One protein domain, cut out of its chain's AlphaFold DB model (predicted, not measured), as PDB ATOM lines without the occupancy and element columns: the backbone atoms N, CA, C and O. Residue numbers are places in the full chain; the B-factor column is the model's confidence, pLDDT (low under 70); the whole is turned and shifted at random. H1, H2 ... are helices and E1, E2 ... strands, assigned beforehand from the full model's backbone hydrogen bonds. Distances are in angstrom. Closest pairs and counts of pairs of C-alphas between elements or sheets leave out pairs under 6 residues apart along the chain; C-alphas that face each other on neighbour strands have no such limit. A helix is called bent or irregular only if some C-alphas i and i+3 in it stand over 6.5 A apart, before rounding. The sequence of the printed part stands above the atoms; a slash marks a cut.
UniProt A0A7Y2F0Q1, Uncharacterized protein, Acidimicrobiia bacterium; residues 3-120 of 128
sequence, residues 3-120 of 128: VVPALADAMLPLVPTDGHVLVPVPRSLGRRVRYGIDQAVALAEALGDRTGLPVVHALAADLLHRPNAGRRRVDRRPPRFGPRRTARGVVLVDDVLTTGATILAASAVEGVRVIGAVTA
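Overview. This is residues 3 to 120 of the 128 residues of an uncharacterized protein of Acidimicrobiia bacterium (UniProt A0A7Y2F0Q1). A small, strongly twisted sheet of three parallel strands makes the core, with H3 packed along one face and H4 on the other; H1 crosses H3 near E5. The hairpin of E2 and E3 is joined by a long loop, residues 62 to 80, and residues 32 to 37, of which 32 to 35 belong to H2, stick out. The 118 printed residues include four named helices and five named strands, in the order H1 E1 H2 H3 E2 E3 E4 H4 E5, and the class is mixed. The parallel sheet runs E1 E4 E5; E2 and E3 are antiparallel. The whole is compact, with a radius of gyration of the C-alphas of 13.8 A and spans of 39 by 32 by 23 A.

Along the chain. Find C-alpha 3 at (-15.519, -14.129, 25.058); from there H1 runs to residue 14, 17.9 A on, irregular in that C-alphas 10 and 13 are 7.3 A apart. Next come E1, residues 21 to 24, and H2, residues 29 to 35. H3, residues 39 to 51, begins with C-alpha 39 at (-20.731, -11.250, 33.549) and spans 18.0 A. E2 is residues 59 to 61 and E3 residues 81 to 83. E4, residues 87 to 94, spans 16.9 A and bends by 76 degrees at residue 90. After H4, residues 101 to 107, E5 runs from residue 112 to C-alpha 119 at (-26.334, -20.074, 30.878), 18.0 A, and bends by 77 degrees at residue 115.

Arrangement. Start at inner strand E4: N 23 of E1 and O 91 are 2.9 A apart, and N 118 of E5 and O 92 are 2.8 A apart, both within hydrogen-bond range. H3 lies over E1 and E4 at a height over the sheet of 8.3 A, and its Ala 40 has its C-alpha 4.8 A from that of Asp 94. H4 is on the opposite face, over E4, at a height of 9.3 A; E4, H4 and E5 form a strand-helix-strand unit, two parallel neighbour strands with a helix between, whose crossover is right-handed. H1 touches H3 at a steep tilt of 56 degrees, the closest C-alphas being those of Ala 8 and Leu 47, 5.4 A. In the hairpin, N 60 and O 82 are 2.8 A apart. H2 touches no helix. Every O i to N i+4 pair is within range in H4, against 6 of 8 in H1, 2 of 3 in H2 and 8 of 9 in H3.

Size, cuts and confidence. The C-alphas farthest apart, of Asp 18 and Gly 70, are 41.3 A from each other. The printed part has no cut, and its one long link joins E2 to E3. Look for pLDDT under 70 at residues 28 to 37, 63 to 78 and 97 to 99; the mean of the printed part is 80.5.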
ATOM      1  N   VAL A   3     -14.752 -12.959  24.579       73.25
ATOM      2  CA  VAL A   3     -15.519 -14.129  25.058       73.25
ATOM      3  C   VAL A   3     -17.028 -13.873  25.108       73.25
ATOM      4  O   VAL A   3     -17.799 -14.753  24.748       73.25
ATOM      5  N   VAL A   4     -17.459 -12.678  25.524       78.25
ATOM      6  CA  VAL A   4     -18.891 -12.355  25.657       78.25
ATOM      7  C   VAL A   4     -19.612 -12.345  24.300       78.25
ATOM      8  O   VAL A   4     -20.633 -13.021  24.203       78.25
ATOM      9  N   PRO A   5     -19.089 -11.688  23.239       81.31
ATOM     10  CA  PRO A   5     -19.704 -11.749  21.913       81.31
ATOM     11  C   PRO A   5     -19.879 -13.182  21.394       81.31
ATOM     12  O   PRO A   5     -20.982 -13.556  21.015       81.31
ATOM     13  N   ALA A   6     -18.828 -14.005  21.478       80.94
ATOM     14  CA  ALA A   6     -18.871 -15.388  21.004       80.94
ATOM     15  C   ALA A   6     -19.875 -16.258  21.785       80.94
ATOM     16  O   ALA A   6     -20.552 -17.102  21.203       80.94
ATOM     17  N   LEU A   7     -19.992 -16.053  23.104       79.75
ATOM     18  CA  LEU A   7     -21.001 -16.739  23.916       79.75
ATOM     19  C   LEU A   7     -22.420 -16.289  23.563       79.75
ATOM     20  O   LEU A   7     -23.309 -17.131  23.487       79.75
ATOM     21  N   ALA A   8     -22.628 -14.991  23.341       81.50
ATOM     22  CA  ALA A   8     -23.925 -14.466  22.936       81.50
ATOM     23  C   ALA A   8     -24.356 -15.050  21.582       81.50
ATOM     24  O   ALA A   8     -25.474 -15.547  21.477       81.50
ATOM     25  N   ASP A   9     -23.456 -15.089  20.594       83.88
ATOM     26  CA  ASP A   9     -23.723 -15.684  19.277       83.88
ATOM     27  C   ASP A   9     -24.123 -17.165  19.389       83.88
ATOM     28  O   ASP A   9     -25.101 -17.596  18.780       83.88
ATOM     29  N   ALA A  10     -23.426 -17.936  20.229       83.31
ATOM     30  CA  ALA A  10     -23.749 -19.344  20.466       83.31
ATOM     31  C   ALA A  10     -25.101 -19.554  21.178       83.31
ATOM     32  O   ALA A  10     -25.709 -20.616  21.046       83.31
ATOM     33  N   MET A  11     -25.569 -18.568  21.947       83.56
ATOM     34  CA  MET A  11     -26.834 -18.632  22.683       83.56
ATOM     35  C   MET A  11     -28.041 -18.171  21.871       83.56
ATOM     36  O   MET A  11     -29.157 -18.536  22.235       83.56
ATOM     37  N   LEU A  12     -27.844 -17.409  20.789       84.50
ATOM     38  CA  LEU A  12     -28.933 -16.836  19.990       84.50
ATOM     39  C   LEU A  12     -30.042 -17.831  19.618       84.50
ATOM     40  O   LEU A  12     -31.204 -17.494  19.838       84.50
ATOM     41  N   PRO A  13     -29.749 -19.061  19.146       86.00
ATOM     42  CA  PRO A  13     -30.802 -20.004  18.760       86.00
ATOM     43  C   PRO A  13     -31.680 -20.481  19.928       86.00
ATOM     44  O   PRO A  13     -32.728 -21.078  19.706       86.00
ATOM     45  N   LEU A  14     -31.233 -20.270  21.169       84.25
ATOM     46  CA  LEU A  14     -31.922 -20.687  22.393       84.25
ATOM     47  C   LEU A  14     -32.716 -19.545  23.036       84.25
ATOM     48  O   LEU A  14     -33.464 -19.784  23.985       84.25
ATOM     49  N   VAL A  15     -32.529 -18.309  22.564       84.06
ATOM     50  CA  VAL A  15     -33.230 -17.138  23.085       84.06
ATOM     51  C   VAL A  15     -34.496 -16.917  22.253       84.06
ATOM     52  O   VAL A  15     -34.401 -16.681  21.050       84.06
ATOM     53  N   PRO A  16     -35.691 -16.987  22.861       81.19
ATOM     54  CA  PRO A  16     -36.934 -16.749  22.140       81.19
ATOM     55  C   PRO A  16     -37.058 -15.268  21.751       81.19
ATOM     56  O   PRO A  16     -36.651 -14.399  22.514       81.19
ATOM     57  N   THR A  17     -37.617 -14.977  20.575       73.00
ATOM     58  CA  THR A  17     -37.476 -13.664  19.914       73.00
ATOM     59  C   THR A  17     -38.596 -12.658  20.190       73.00
ATOM     60  O   THR A  17     -38.351 -11.464  20.056       73.00
ATOM     61  N   ASP A  18     -39.787 -13.086  20.635       80.00
ATOM     62  CA  ASP A  18     -40.967 -12.207  20.702       80.00
ATOM     63  C   ASP A  18     -41.603 -12.133  22.097       80.00
ATOM     64  O   ASP A  18     -41.863 -13.143  22.741       80.00
ATOM     65  N   GLY A  19     -41.930 -10.920  22.563       74.75
ATOM     66  CA  GLY A  19     -42.722 -10.720  23.788       74.75
ATOM     67  C   GLY A  19     -42.017 -11.121  25.092       74.75
ATOM     68  O   GLY A  19     -42.677 -11.449  26.085       74.75
ATOM     69  N   HIS A  20     -40.684 -11.119  25.096       91.56
ATOM     70  CA  HIS A  20     -39.860 -11.575  26.213       91.56
ATOM     71  C   HIS A  20     -38.882 -10.510  26.695       91.56
ATOM     72  O   HIS A  20     -38.639  -9.508  26.024       91.56
ATOM     73  N   VAL A  21     -38.329 -10.722  27.888       94.88
ATOM     74  CA  VAL A  21     -37.308  -9.846  28.471       94.88
ATOM     75  C   VAL A  21     -36.126 -10.666  28.977       94.88
ATOM     76  O   VAL A  21     -36.305 -11.734  29.570       94.88
ATOM     77  N   LEU A  22     -34.917 -10.146  28.786       95.44
ATOM     78  CA  LEU A  22     -33.695 -10.740  29.318       95.44
ATOM     79  C   LEU A  22     -33.469 -10.221  30.738       95.44
ATOM     80  O   LEU A  22     -33.402  -9.013  30.960       95.44
ATOM     81  N   VAL A  23     -33.345 -11.115  31.716       95.12
ATOM     82  CA  VAL A  23     -33.100 -10.734  33.115       95.12
ATOM     83  C   VAL A  23     -31.774 -11.331  33.579       95.12
ATOM     84  O   VAL A  23     -31.696 -12.544  33.795       95.12
ATOM     85  N   PRO A  24     -30.726 -10.510  33.775       93.25
ATOM     86  CA  PRO A  24     -29.463 -11.003  34.299       93.25
ATOM     87  C   PRO A  24     -29.629 -11.426  35.759       93.25
ATOM     88  O   PRO A  24     -30.188 -10.692  36.584       93.25
ATOM     89  N   VAL A  25     -29.123 -12.612  36.088       90.25
ATOM     90  CA  VAL A  25     -29.166 -13.152  37.444       90.25
ATOM     91  C   VAL A  25     -28.128 -12.429  38.311       90.25
ATOM     92  O   VAL A  25     -26.932 -12.483  38.022       90.25
ATOM     93  N   PRO A  26     -28.532 -11.741  39.396       84.69
ATOM     94  CA  PRO A  26     -27.600 -10.967  40.198       84.69
ATOM     95  C   PRO A  26     -26.570 -11.864  40.882       84.69
ATOM     96  O   PRO A  26     -26.913 -12.809  41.590       84.69
ATOM     97  N   ARG A  27     -25.288 -11.509  40.803       74.69
ATOM     98  CA  ARG A  27     -24.271 -12.194  41.616       74.69
ATOM     99  C   ARG A  27     -24.360 -11.778  43.091       74.69
ATOM    100  O   ARG A  27     -24.943 -10.747  43.424       74.69
ATOM    101  N   SER A  28     -23.769 -12.542  44.008       63.84
ATOM    102  CA  SER A  28     -23.597 -12.077  45.394       63.84
ATOM    103  C   SER A  28     -22.546 -10.957  45.461       63.84
ATOM    104  O   SER A  28     -21.571 -10.962  44.706       63.84
ATOM    105  N   LEU A  29     -22.720  -9.992  46.373       54.66
ATOM    106  CA  LEU A  29     -21.827  -8.828  46.530       54.66
ATOM    107  C   LEU A  29     -20.344  -9.212  46.654       54.66
ATOM    108  O   LEU A  29     -19.502  -8.632  45.975       54.66
ATOM    109  N   GLY A  30     -20.027 -10.244  47.446       52.88
ATOM    110  CA  GLY A  30     -18.648 -10.720  47.619       52.88
ATOM    111  C   GLY A  30     -17.996 -11.236  46.328       52.88
ATOM    112  O   GLY A  30     -16.775 -11.217  46.203       52.88
ATOM    113  N   ARG A  31     -18.793 -11.665  45.338       56.62
ATOM    114  CA  ARG A  31     -18.313 -12.024  43.994       56.62
ATOM    115  C   ARG A  31     -18.199 -10.817  43.062       56.62
ATOM    116  O   ARG A  31     -17.319 -10.836  42.208       56.62
ATOM    117  N   ARG A  32     -19.036  -9.785  43.214       57.12
ATOM    118  CA  ARG A  32     -18.900  -8.527  42.454       57.12
ATOM    119  C   ARG A  32     -17.597  -7.807  42.802       57.12
ATOM    120  O   ARG A  32     -16.823  -7.485  41.914       57.12
ATOM    121  N   VAL A  33     -17.303  -7.664  44.096       53.03
ATOM    122  CA  VAL A  33     -16.077  -6.993  44.569       53.03
ATOM    123  C   VAL A  33     -14.809  -7.760  44.164       53.03
ATOM    124  O   VAL A  33     -13.802  -7.153  43.829       53.03
ATOM    125  N   ARG A  34     -14.852  -9.100  44.154       51.66
ATOM    126  CA  ARG A  34     -13.675  -9.943  43.876       51.66
ATOM    127  C   ARG A  34     -13.336 -10.104  42.392       51.66
ATOM    128  O   ARG A  34     -12.176 -10.332  42.074       51.66
ATOM    129  N   TYR A  35     -14.330 -10.077  41.506       56.00
ATOM    130  CA  TYR A  35     -14.152 -10.449  40.095       56.00
ATOM    131  C   TYR A  35     -14.449  -9.307  39.110       56.00
ATOM    132  O   TYR A  35     -14.321  -9.514  37.907       56.00
ATOM    133  N   GLY A  36     -14.828  -8.120  39.596       69.38
ATOM    134  CA  GLY A  36     -15.195  -6.996  38.737       69.38
ATOM    135  C   GLY A  36     -16.515  -7.243  37.996       69.38
ATOM    136  O   GLY A  36     -17.488  -7.685  38.607       69.38
ATOM    137  N   ILE A  37     -16.529  -6.927  36.695       64.25
ATOM    138  CA  ILE A  37     -17.683  -6.910  35.771       64.25
ATOM    139  C   ILE A  37     -18.690  -8.040  36.048       64.25
ATOM    140  O   ILE A  37     -18.324  -9.221  36.094       64.25
ATOM    141  N   ASP A  38     -19.970  -7.675  36.186       81.31
ATOM    142  CA  ASP A  38     -21.072  -8.626  36.336       81.31
ATOM    143  C   ASP A  38     -21.324  -9.325  34.987       81.31
ATOM    144  O   ASP A  38     -21.976  -8.792  34.095       81.31
ATOM    145  N   GLN A  39     -20.725 -10.505  34.814       82.06
ATOM    146  CA  GLN A  39     -20.731 -11.250  33.549       82.06
ATOM    147  C   GLN A  39     -22.144 -11.590  33.065       82.06
ATOM    148  O   GLN A  39     -22.380 -11.595  31.862       82.06
ATOM    149  N   ALA A  40     -23.083 -11.839  33.984       87.25
ATOM    150  CA  ALA A  40     -24.476 -12.088  33.634       87.25
ATOM    151  C   ALA A  40     -25.115 -10.848  32.988       87.25
ATOM    152  O   ALA A  40     -25.871 -10.977  32.031       87.25
ATOM    153  N   VAL A  41     -24.768  -9.651  33.476       89.75
ATOM    154  CA  VAL A  41     -25.211  -8.376  32.892       89.75
ATOM    155  C   VAL A  41     -24.589  -8.171  31.517       89.75
ATOM    156  O   VAL A  41     -25.328  -8.000  30.557       89.75
ATOM    157  N   ALA A  42     -23.265  -8.291  31.405       88.94
ATOM    158  CA  ALA A  42     -22.571  -8.113  30.129       88.94
ATOM    159  C   ALA A  42     -23.073  -9.090  29.048       88.94
ATOM    160  O   ALA A  42     -23.193  -8.730  27.880       88.94
ATOM    161  N   LEU A  43     -23.386 -10.331  29.432       89.00
ATOM    162  CA  LEU A  43     -23.961 -11.325  28.531       89.00
ATOM    163  C   LEU A  43     -25.411 -10.991  28.151       89.00
ATOM    164  O   LEU A  43     -25.773 -11.137  26.987       89.00
ATOM    165  N   ALA A  44     -26.231 -10.531  29.100       91.88
ATOM    166  CA  ALA A  44     -27.607 -10.125  28.822       91.88
ATOM    167  C   ALA A  44     -27.663  -8.915  27.880       91.88
ATOM    168  O   ALA A  44     -28.469  -8.918  26.959       91.88
ATOM    169  N   GLU A  45     -26.788  -7.927  28.071       93.12
ATOM    170  CA  GLU A  45     -26.631  -6.774  27.173       93.12
ATOM    171  C   GLU A  45     -26.224  -7.225  25.770       93.12
ATOM    172  O   GLU A  45     -26.916  -6.924  24.804       93.12
ATOM    173  N   ALA A  46     -25.191  -8.065  25.661       91.81
ATOM    174  CA  ALA A  46     -24.744  -8.587  24.373       91.81
ATOM    175  C   ALA A  46     -25.822  -9.399  23.632       91.81
ATOM    176  O   ALA A  46     -25.842  -9.405  22.399       91.81
ATOM    177  N   LEU A  47     -26.690 -10.105  24.362       91.50
ATOM    178  CA  LEU A  47     -27.854 -10.794  23.803       91.50
ATOM    179  C   LEU A  47     -28.962  -9.813  23.412       91.50
ATOM    180  O   LEU A  47     -29.542  -9.968  22.339       91.50
ATOM    181  N   GLY A  48     -29.241  -8.803  24.236       93.75
ATOM    182  CA  GLY A  48     -30.212  -7.748  23.942       93.75
ATOM    183  C   GLY A  48     -29.862  -7.004  22.658       93.75
ATOM    184  O   GLY A  48     -30.707  -6.887  21.777       93.75
ATOM    185  N   ASP A  49     -28.592  -6.634  22.486       93.88
ATOM    186  CA  ASP A  49     -28.089  -5.956  21.283       93.88
ATOM    187  C   ASP A  49     -28.320  -6.768  19.998       93.88
ATOM    188  O   ASP A  49     -28.553  -6.204  18.931       93.88
ATOM    189  N   ARG A  50     -28.263  -8.103  20.083       92.38
ATOM    190  CA  ARG A  50     -28.420  -9.007  18.930       92.38
ATOM    191  C   ARG A  50     -29.862  -9.420  18.664       92.38
ATOM    192  O   ARG A  50     -30.215  -9.701  17.524       92.38
ATOM    193  N   THR A  51     -30.664  -9.530  19.717       91.75
ATOM    194  CA  THR A  51     -32.045 -10.034  19.646       91.75
ATOM    195  C   THR A  51     -33.079  -8.915  19.594       91.75
ATOM    196  O   THR A  51     -34.226  -9.167  19.245       91.75
ATOM    197  N   GLY A  52     -32.703  -7.689  19.967       93.19
ATOM    198  CA  GLY A  52     -33.625  -6.573  20.168       93.19
ATOM    199  C   GLY A  52     -34.454  -6.679  21.453       93.19
ATOM    200  O   GLY A  52     -35.293  -5.816  21.712       93.19
ATOM    201  N   LEU A  53     -34.241  -7.715  22.275       94.25
ATOM    202  CA  LEU A  53     -34.987  -7.895  23.514       94.25
ATOM    203  C   LEU A  53     -34.532  -6.898  24.589       94.25
ATOM    204  O   LEU A  53     -33.331  -6.686  24.780       94.25
ATOM    205  N   PRO A  54     -35.466  -6.342  25.377       95.62
ATOM    206  CA  PRO A  54     -35.117  -5.466  26.481       95.62
ATOM    207  C   PRO A  54     -34.409  -6.242  27.599       95.62
ATOM    208  O   PRO A  54     -34.859  -7.306  28.040       95.62
ATOM    209  N   VAL A  55     -33.337  -5.649  28.121       95.75
ATOM    210  CA  VAL A  55     -32.638  -6.138  29.314       95.75
ATOM    211  C   VAL A  55     -33.215  -5.466  30.555       95.75
ATOM    212  O   VAL A  55     -33.224  -4.242  30.688       95.75
ATOM    213  N   VAL A  56     -33.710  -6.269  31.497       95.44
ATOM    214  CA  VAL A  56     -34.419  -5.796  32.687       95.44
ATOM    215  C   VAL A  56     -33.759  -6.331  33.953       95.44
ATOM    216  O   VAL A  56     -33.788  -7.522  34.244       95.44
ATOM    217  N   HIS A  57     -33.253  -5.442  34.808       93.62
ATOM    218  CA  HIS A  57     -32.780  -5.824  36.144       93.62
ATOM    219  C   HIS A  57     -33.959  -6.032  37.109       93.62
ATOM    220  O   HIS A  57     -34.266  -5.161  37.933       93.62
ATOM    221  N   ALA A  58     -34.649  -7.169  36.974       93.75
ATOM    222  CA  ALA A  58     -35.838  -7.518  37.759       93.75
ATOM    223  C   ALA A  58     -35.533  -8.121  39.137       93.75
ATOM    224  O   ALA A  58     -36.398  -8.127  40.010       93.75
ATOM    225  N   LEU A  59     -34.302  -8.578  39.355       91.69
ATOM    226  CA  LEU A  59     -33.900  -9.310  40.553       91.69
ATOM    227  C   LEU A  59     -32.935  -8.491  41.425       91.69
ATOM    228  O   LEU A  59     -32.056  -7.781  40.926       91.69
ATOM    229  N   ALA A  60     -33.065  -8.625  42.744       88.38
ATOM    230  CA  ALA A  60     -32.098  -8.188  43.748       88.38
ATOM    231  C   ALA A  60     -31.428  -9.409  44.378       88.38
ATOM    232  O   ALA A  60     -32.113 -10.334  44.802       88.38
ATOM    233  N   ALA A  61     -30.097  -9.392  44.487       82.50
ATOM    234  CA  ALA A  61     -29.402 -10.317  45.380       82.50
ATOM    235  C   ALA A  61     -29.634  -9.887  46.829       82.50
ATOM    236  O   ALA A  61     -29.492  -8.705  47.144       82.50
ATOM    237  N   ASP A  62     -29.907 -10.851  47.705       75.00
ATOM    238  CA  ASP A  62     -29.870 -10.633  49.146       75.00
ATOM    239  C   ASP A  62     -28.457 -10.186  49.567       75.00
ATOM    240  O   ASP A  62     -27.469 -10.910  49.396       75.00
ATOM    241  N   LEU A  63     -28.361  -8.959  50.088       62.50
ATOM    242  CA  LEU A  63     -27.097  -8.335  50.481       62.50
ATOM    243  C   LEU A  63     -26.511  -8.980  51.749       62.50
ATOM    244  O   LEU A  63     -25.301  -8.915  51.960       62.50
ATOM    245  N   LEU A  64     -27.350  -9.631  52.563       57.12
ATOM    246  CA  LEU A  64     -26.972 -10.308  53.807       57.12
ATOM    247  C   LEU A  64     -26.584 -11.777  53.579       57.12
ATOM    248  O   LEU A  64     -26.084 -12.445  54.491       57.12
ATOM    249  N   HIS A  65     -26.778 -12.296  52.363       61.97
ATOM    250  CA  HIS A  65     -26.449 -13.675  52.038       61.97
ATOM    251  C   HIS A  65     -24.930 -13.898  52.047       61.97
ATOM    252  O   HIS A  65     -24.201 -13.485  51.138       61.97
ATOM    253  N   ARG A  66     -24.433 -14.592  53.082       57.88
ATOM    254  CA  ARG A  66     -23.007 -14.914  53.206       57.88
ATOM    255  C   ARG A  66     -22.558 -15.852  52.075       57.88
ATOM    256  O   ARG A  66     -23.195 -16.884  51.861       57.88
ATOM    257  N   PRO A  67     -21.449 -15.558  51.366       57.53
ATOM    258  CA  PRO A  67     -20.956 -16.423  50.301       57.53
ATOM    259  C   PRO A  67     -20.634 -17.832  50.814       57.53
ATOM    260  O   PRO A  67     -19.919 -17.988  51.801       57.53
ATOM    261  N   ASN A  68     -21.044 -18.868  50.079       61.41
ATOM    262  CA  ASN A  68     -20.659 -20.263  50.350       61.41
ATOM    263  C   ASN A  68     -19.189 -20.585  49.982       61.41
ATOM    264  O   ASN A  68     -18.852 -21.742  49.710       61.41
ATOM    265  N   ALA A  69     -18.317 -19.575  49.886       55.12
ATOM    266  CA  ALA A  69     -16.919 -19.761  49.511       55.12
ATOM    267  C   ALA A  69     -16.226 -20.690  50.524       55.12
ATOM    268  O   ALA A  69     -16.342 -20.488  51.728       55.12
ATOM    269  N   GLY A  70     -15.557 -21.740  50.036       54.66
ATOM    270  CA  GLY A  70     -14.883 -22.742  50.874       54.66
ATOM    271  C   GLY A  70     -15.773 -23.867  51.421       54.66
ATOM    272  O   GLY A  70     -15.251 -24.813  51.998       54.66
ATOM    273  N   ARG A  71     -17.098 -23.829  51.211       59.41
ATOM    274  CA  ARG A  71     -18.007 -24.893  51.676       59.41
ATOM    275  C   ARG A  71     -18.127 -26.043  50.674       59.41
ATOM    276  O   ARG A  71     -18.153 -25.809  49.453       59.41
ATOM    277  N   ARG A  72     -18.240 -27.278  51.189       57.12
ATOM    278  CA  ARG A  72     -18.560 -28.472  50.385       57.12
ATOM    279  C   ARG A  72     -19.915 -28.275  49.709       57.12
ATOM    280  O   ARG A  72     -20.750 -27.516  50.190       57.12
ATOM    281  N   ARG A  73     -20.133 -28.944  48.571       56.91
ATOM    282  CA  ARG A  73     -21.346 -28.788  47.741       56.91
ATOM    283  C   ARG A  73     -22.641 -29.020  48.539       56.91
ATOM    284  O   ARG A  73     -23.626 -28.361  48.237       56.91
ATOM    285  N   VAL A  74     -22.602 -29.888  49.555       54.59
ATOM    286  CA  VAL A  74     -23.737 -30.222  50.436       54.59
ATOM    287  C   VAL A  74     -24.072 -29.117  51.451       54.59
ATOM    288  O   VAL A  74     -25.220 -28.978  51.849       54.59
ATOM    289  N   ASP A  75     -23.098 -28.273  51.801       54.16
ATOM    290  CA  ASP A  75     -23.237 -27.233  52.834       54.16
ATOM    291  C   ASP A  75     -23.560 -25.852  52.248       54.16
ATOM    292  O   ASP A  75     -23.568 -24.839  52.962       54.16
ATOM    293  N   ARG A  76     -23.751 -25.777  50.924       65.88
ATOM    294  CA  ARG A  76     -24.032 -24.521  50.231       65.88
ATOM    295  C   ARG A  76     -25.501 -24.176  50.396       65.88
ATOM    296  O   ARG A  76     -26.366 -24.883  49.892       65.88
ATOM    297  N   ARG A  77     -25.785 -23.049  51.048       68.12
ATOM    298  CA  ARG A  77     -27.146 -22.507  51.074       68.12
ATOM    299  C   ARG A  77     -27.511 -21.992  49.680       68.12
ATOM    300  O   ARG A  77     -26.659 -21.354  49.055       68.12
ATOM    301  N   PRO A  78     -28.731 -22.239  49.178       67.88
ATOM    302  CA  PRO A  78     -29.156 -21.654  47.916       67.88
ATOM    303  C   PRO A  78     -29.104 -20.121  48.016       67.88
ATOM    304  O   PRO A  78     -29.381 -19.578  49.096       67.88
ATOM    305  N   PRO A  79     -28.720 -19.421  46.934       78.25
ATOM    306  CA  PRO A  79     -28.762 -17.968  46.917       78.25
ATOM    307  C   PRO A  79     -30.197 -17.492  47.148       78.25
ATOM    308  O   PRO A  79     -31.156 -18.180  46.801       78.25
ATOM    309  N   ARG A  80     -30.338 -16.317  47.759       83.31
ATOM    310  CA  ARG A  80     -31.636 -15.679  47.972       83.31
ATOM    311  C   ARG A  80     -31.756 -14.463  47.074       83.31
ATOM    312  O   ARG A  80     -30.830 -13.650  46.996       83.31
ATOM    313  N   PHE A  81     -32.904 -14.360  46.421       87.75
ATOM    314  CA  PHE A  81     -33.251 -13.253  45.549       87.75
ATOM    315  C   PHE A  81     -34.577 -12.641  45.984       87.75
ATOM    316  O   PHE A  81     -35.441 -13.335  46.514       87.75
ATOM    317  N   GLY A  82     -34.715 -11.341  45.754       88.94
ATOM    318  CA  GLY A  82     -35.971 -10.615  45.899       88.94
ATOM    319  C   GLY A  82     -36.334  -9.883  44.609       88.94
ATOM    320  O   GLY A  82     -35.459  -9.668  43.759       88.94
ATOM    321  N   PRO A  83     -37.601  -9.479  44.441       91.75
ATOM    322  CA  PRO A  83     -38.003  -8.689  43.291       91.75
ATOM    323  C   PRO A  83     -37.489  -7.248  43.431       91.75
ATOM    324  O   PRO A  83     -37.585  -6.635  44.490       91.75
ATOM    325  N   ARG A  84     -36.955  -6.689  42.342       92.12
ATOM    326  CA  ARG A  84     -36.767  -5.233  42.172       92.12
ATOM    327  C   ARG A  84     -37.912  -4.591  41.405       92.12
ATOM    328  O   ARG A  84     -38.187  -3.414  41.585       92.12
ATOM    329  N   ARG A  85     -38.531  -5.359  40.513       92.56
ATOM    330  CA  ARG A  85     -39.674  -4.975  39.682       92.56
ATOM    331  C   ARG A  85     -40.370  -6.232  39.188       92.56
ATOM    332  O   ARG A  85     -39.757  -7.298  39.136       92.56
ATOM    333  N   THR A  86     -41.628  -6.086  38.802       93.31
ATOM    334  CA  THR A  86     -42.373  -7.163  38.161       93.31
ATOM    335  C   THR A  86     -41.919  -7.336  36.713       93.31
ATOM    336  O   THR A  86     -41.581  -6.369  36.028       93.31
ATOM    337  N   ALA A  87     -41.880  -8.582  36.250       92.31
ATOM    338  CA  ALA A  87     -41.525  -8.921  34.878       92.31
ATOM    339  C   ALA A  87     -42.229 -10.217  34.454       92.31
ATOM    340  O   ALA A  87     -42.477 -11.109  35.269       92.31
ATOM    341  N   ARG A  88     -42.585 -10.324  33.174       91.75
ATOM    342  CA  ARG A  88     -43.261 -11.491  32.587       91.75
ATOM    343  C   ARG A  88     -42.552 -11.877  31.295       91.75
ATOM    344  O   ARG A  88     -41.950 -11.013  30.671       91.75
ATOM    345  N   GLY A  89     -42.620 -13.156  30.917       92.62
ATOM    346  CA  GLY A  89     -41.884 -13.645  29.746       92.62
ATOM    347  C   GLY A  89     -40.373 -13.557  29.965       92.62
ATOM    348  O   GLY A  89     -39.641 -13.122  29.086       92.62
ATOM    349  N   VAL A  90     -39.921 -13.869  31.181       94.12
ATOM    350  CA  VAL A  90     -38.529 -13.665  31.584       94.12
ATOM    351  C   VAL A  90     -37.658 -14.821  31.112       94.12
ATOM    352  O   VAL A  90     -37.913 -15.976  31.460       94.12
ATOM    353  N   VAL A  91     -36.585 -14.486  30.404       94.44
ATOM    354  CA  VAL A  91     -35.464 -15.380  30.122       94.44
ATOM    355  C   VAL A  91     -34.314 -14.981  31.041       94.44
ATOM    356  O   VAL A  91     -33.774 -13.878  30.946       94.44
ATOM    357  N   LEU A  92     -33.967 -15.859  31.981       92.94
ATOM    358  CA  LEU A  92     -32.850 -15.618  32.893       92.94
ATOM    359  C   LEU A  92     -31.517 -15.779  32.159       92.94
ATOM    360  O   LEU A  92     -31.335 -16.741  31.418       92.94
ATOM    361  N   VAL A  93     -30.572 -14.877  32.413       91.06
ATOM    362  CA  VAL A  93     -29.210 -14.943  31.866       91.06
ATOM    363  C   VAL A  93     -28.215 -15.098  33.014       91.06
ATOM    364  O   VAL A  93     -28.188 -14.262  33.918       91.06
ATOM    365  N   ASP A  94     -27.409 -16.161  32.998       87.06
ATOM    366  CA  ASP A  94     -26.394 -16.441  34.029       87.06
ATOM    367  C   ASP A  94     -25.043 -16.850  33.406       87.06
ATOM    368  O   ASP A  94     -24.984 -17.439  32.325       87.06
ATOM    369  N   ASP A  95     -23.936 -16.541  34.084       78.62
ATOM    370  CA  ASP A  95     -22.580 -16.752  33.561       78.62
ATOM    371  C   ASP A  95     -22.034 -18.167  33.807       78.62
ATOM    372  O   ASP A  95     -21.107 -18.589  33.111       78.62
ATOM    373  N   VAL A  96     -22.572 -18.902  34.794       72.50
ATOM    374  CA  VAL A  96     -22.130 -20.267  35.135       72.50
ATOM    375  C   VAL A  96     -23.257 -21.131  35.725       72.50
ATOM    376  O   VAL A  96     -23.622 -20.975  36.895       72.50
ATOM    377  N   LEU A  97     -23.682 -22.181  35.012       60.97
ATOM    378  CA  LEU A  97     -24.546 -23.230  35.574       60.97
ATOM    379  C   LEU A  97     -23.716 -24.350  36.218       60.97
ATOM    380  O   LEU A  97     -23.180 -25.225  35.551       60.97
ATOM    381  N   THR A  98     -23.613 -24.347  37.550       64.94
ATOM    382  CA  THR A  98     -22.933 -25.442  38.283       64.94
ATOM    383  C   THR A  98     -23.894 -26.467  38.882       64.94
ATOM    384  O   THR A  98     -23.637 -27.668  38.842       64.94
ATOM    385  N   THR A  99     -24.979 -26.015  39.513       64.81
ATOM    386  CA  THR A  99     -25.917 -26.893  40.234       64.81
ATOM    387  C   THR A  99     -27.383 -26.589  39.937       64.81
ATOM    388  O   THR A  99     -28.249 -27.182  40.568       64.81
ATOM    389  N   GLY A 100     -27.676 -25.614  39.070       73.25
ATOM    390  CA  GLY A 100     -29.039 -25.113  38.848       73.25
ATOM    391  C   GLY A 100     -29.636 -24.308  40.003       73.25
ATOM    392  O   GLY A 100     -30.591 -23.576  39.785       73.25
ATOM    393  N   ALA A 101     -29.053 -24.359  41.205       80.50
ATOM    394  CA  ALA A 101     -29.620 -23.718  42.394       80.50
ATOM    395  C   ALA A 101     -29.802 -22.199  42.240       80.50
ATOM    396  O   ALA A 101     -30.754 -21.651  42.784       80.50
ATOM    397  N   THR A 102     -28.919 -21.523  41.496       81.75
ATOM    398  CA  THR A 102     -29.056 -20.087  41.214       81.75
ATOM    399  C   THR A 102     -30.279 -19.799  40.345       81.75
ATOM    400  O   THR A 102     -31.094 -18.961  40.716       81.75
ATOM    401  N   ILE A 103     -30.439 -20.530  39.239       86.12
ATOM    402  CA  ILE A 103     -31.577 -20.386  38.323       86.12
ATOM    403  C   ILE A 103     -32.887 -20.735  39.030       86.12
ATOM    404  O   ILE A 103     -33.825 -19.953  38.959       86.12
ATOM    405  N   LEU A 104     -32.926 -21.846  39.772       87.44
ATOM    406  CA  LEU A 104     -34.116 -22.272  40.517       87.44
ATOM    407  C   LEU A 104     -34.536 -21.248  41.577       87.44
ATOM    408  O   LEU A 104     -35.719 -20.956  41.734       87.44
ATOM    409  N   ALA A 105     -33.571 -20.677  42.302       88.31
ATOM    410  CA  ALA A 105     -33.864 -19.635  43.280       88.31
ATOM    411  C   ALA A 105     -34.346 -18.340  42.607       88.31
ATOM    412  O   ALA A 105     -35.243 -17.682  43.124       88.31
ATOM    413  N   ALA A 106     -33.767 -17.973  41.462       88.00
ATOM    414  CA  ALA A 106     -34.172 -16.792  40.703       88.00
ATOM    415  C   ALA A 106     -35.563 -16.959  40.066       88.00
ATOM    416  O   ALA A 106     -36.342 -16.009  40.050       88.00
ATOM    417  N   SER A 107     -35.903 -18.160  39.591       90.19
ATOM    418  CA  SER A 107     -37.210 -18.457  38.996       90.19
ATOM    419  C   SER A 107     -38.347 -18.515  40.010       90.19
ATOM    420  O   SER A 107     -39.504 -18.385  39.628       90.19
ATOM    421  N   ALA A 108     -38.030 -18.712  41.291       91.44
ATOM    422  CA  ALA A 108     -39.005 -18.753  42.375       91.44
ATOM    423  C   ALA A 108     -39.373 -17.361  42.929       91.44
ATOM    424  O   ALA A 108     -40.169 -17.272  43.862       91.44
ATOM    425  N   VAL A 109     -38.795 -16.275  42.402       92.19
ATOM    426  CA  VAL A 109     -39.080 -14.916  42.883       92.19
ATOM    427  C   VAL A 109     -40.477 -14.475  42.452       92.19
ATOM    428  O   VAL A 109     -40.776 -14.357  41.263       92.19
ATOM    429  N   GLU A 110     -41.328 -14.171  43.429       91.75
ATOM    430  CA  GLU A 110     -42.673 -13.659  43.173       91.75
ATOM    431  C   GLU A 110     -42.651 -12.359  42.352       91.75
ATOM    432  O   GLU A 110     -41.795 -11.490  42.521       91.75
ATOM    433  N   GLY A 111     -43.608 -12.226  41.428       90.56
ATOM    434  CA  GLY A 111     -43.687 -11.090  40.506       90.56
ATOM    435  C   GLY A 111     -42.775 -11.192  39.275       90.56
ATOM    436  O   GLY A 111     -42.903 -10.360  38.374       90.56
ATOM    437  N   VAL A 112     -41.917 -12.217  39.186       93.56
ATOM    438  CA  VAL A 112     -41.028 -12.483  38.046       93.56
ATOM    439  C   VAL A 112     -41.424 -13.810  37.397       93.56
ATOM    440  O   VAL A 112     -41.131 -14.884  37.910       93.56
ATOM    441  N   ARG A 113     -42.118 -13.765  36.254       92.62
ATOM    442  CA  ARG A 113     -42.573 -14.984  35.561       92.62
ATOM    443  C   ARG A 113     -41.558 -15.452  34.530       92.62
ATOM    444  O   ARG A 113     -41.548 -14.955  33.400       92.62
ATOM    445  N   VAL A 114     -40.734 -16.405  34.955       90.94
ATOM    446  CA  VAL A 114     -39.678 -17.035  34.157       90.94
ATOM    447  C   VAL A 114     -40.253 -18.089  33.219       90.94
ATOM    448  O   VAL A 114     -41.050 -18.925  33.633       90.94
ATOM    449  N   ILE A 115     -39.831 -18.034  31.959       90.25
ATOM    450  CA  ILE A 115     -40.191 -18.990  30.904       90.25
ATOM    451  C   ILE A 115     -38.989 -19.815  30.434       90.25
ATOM    452  O   ILE A 115     -39.163 -20.837  29.780       90.25
ATOM    453  N   GLY A 116     -37.771 -19.386  30.772       87.94
ATOM    454  CA  GLY A 116     -36.545 -20.067  30.379       87.94
ATOM    455  C   GLY A 116     -35.302 -19.453  31.013       87.94
ATOM    456  O   GLY A 116     -35.364 -18.428  31.698       87.94
ATOM    457  N   ALA A 117     -34.162 -20.095  30.782       87.94
ATOM    458  CA  ALA A 117     -32.860 -19.610  31.210       87.94
ATOM    459  C   ALA A 117     -31.782 -19.999  30.193       87.94
ATOM    460  O   ALA A 117     -31.761 -21.135  29.723       87.94
ATOM    461  N   VAL A 118     -30.864 -19.078  29.909       86.75
ATOM    462  CA  VAL A 118     -29.640 -19.324  29.142       86.75
ATOM    463  C   VAL A 118     -28.433 -19.130  30.049       86.75
ATOM    464  O   VAL A 118     -28.362 -18.184  30.836       86.75
ATOM    465  N   THR A 119     -27.490 -20.068  29.980       84.12
ATOM    466  CA  THR A 119     -26.334 -20.074  30.878       84.12
ATOM    467  C   THR A 119     -25.067 -20.388  30.109       84.12
ATOM    468  O   THR A 119     -25.034 -21.378  29.374       84.12
ATOM    469  N   ALA A 120     -24.006 -19.618  30.324       75.62
ATOM    470  CA  ALA A 120     -22.677 -20.046  29.907       75.62
ATOM    471  C   ALA A 120     -22.137 -21.029  30.955       75.62
ATOM    472  O   ALA A 120     -22.508 -20.970  32.121       75.62
TER     473      ALA A 120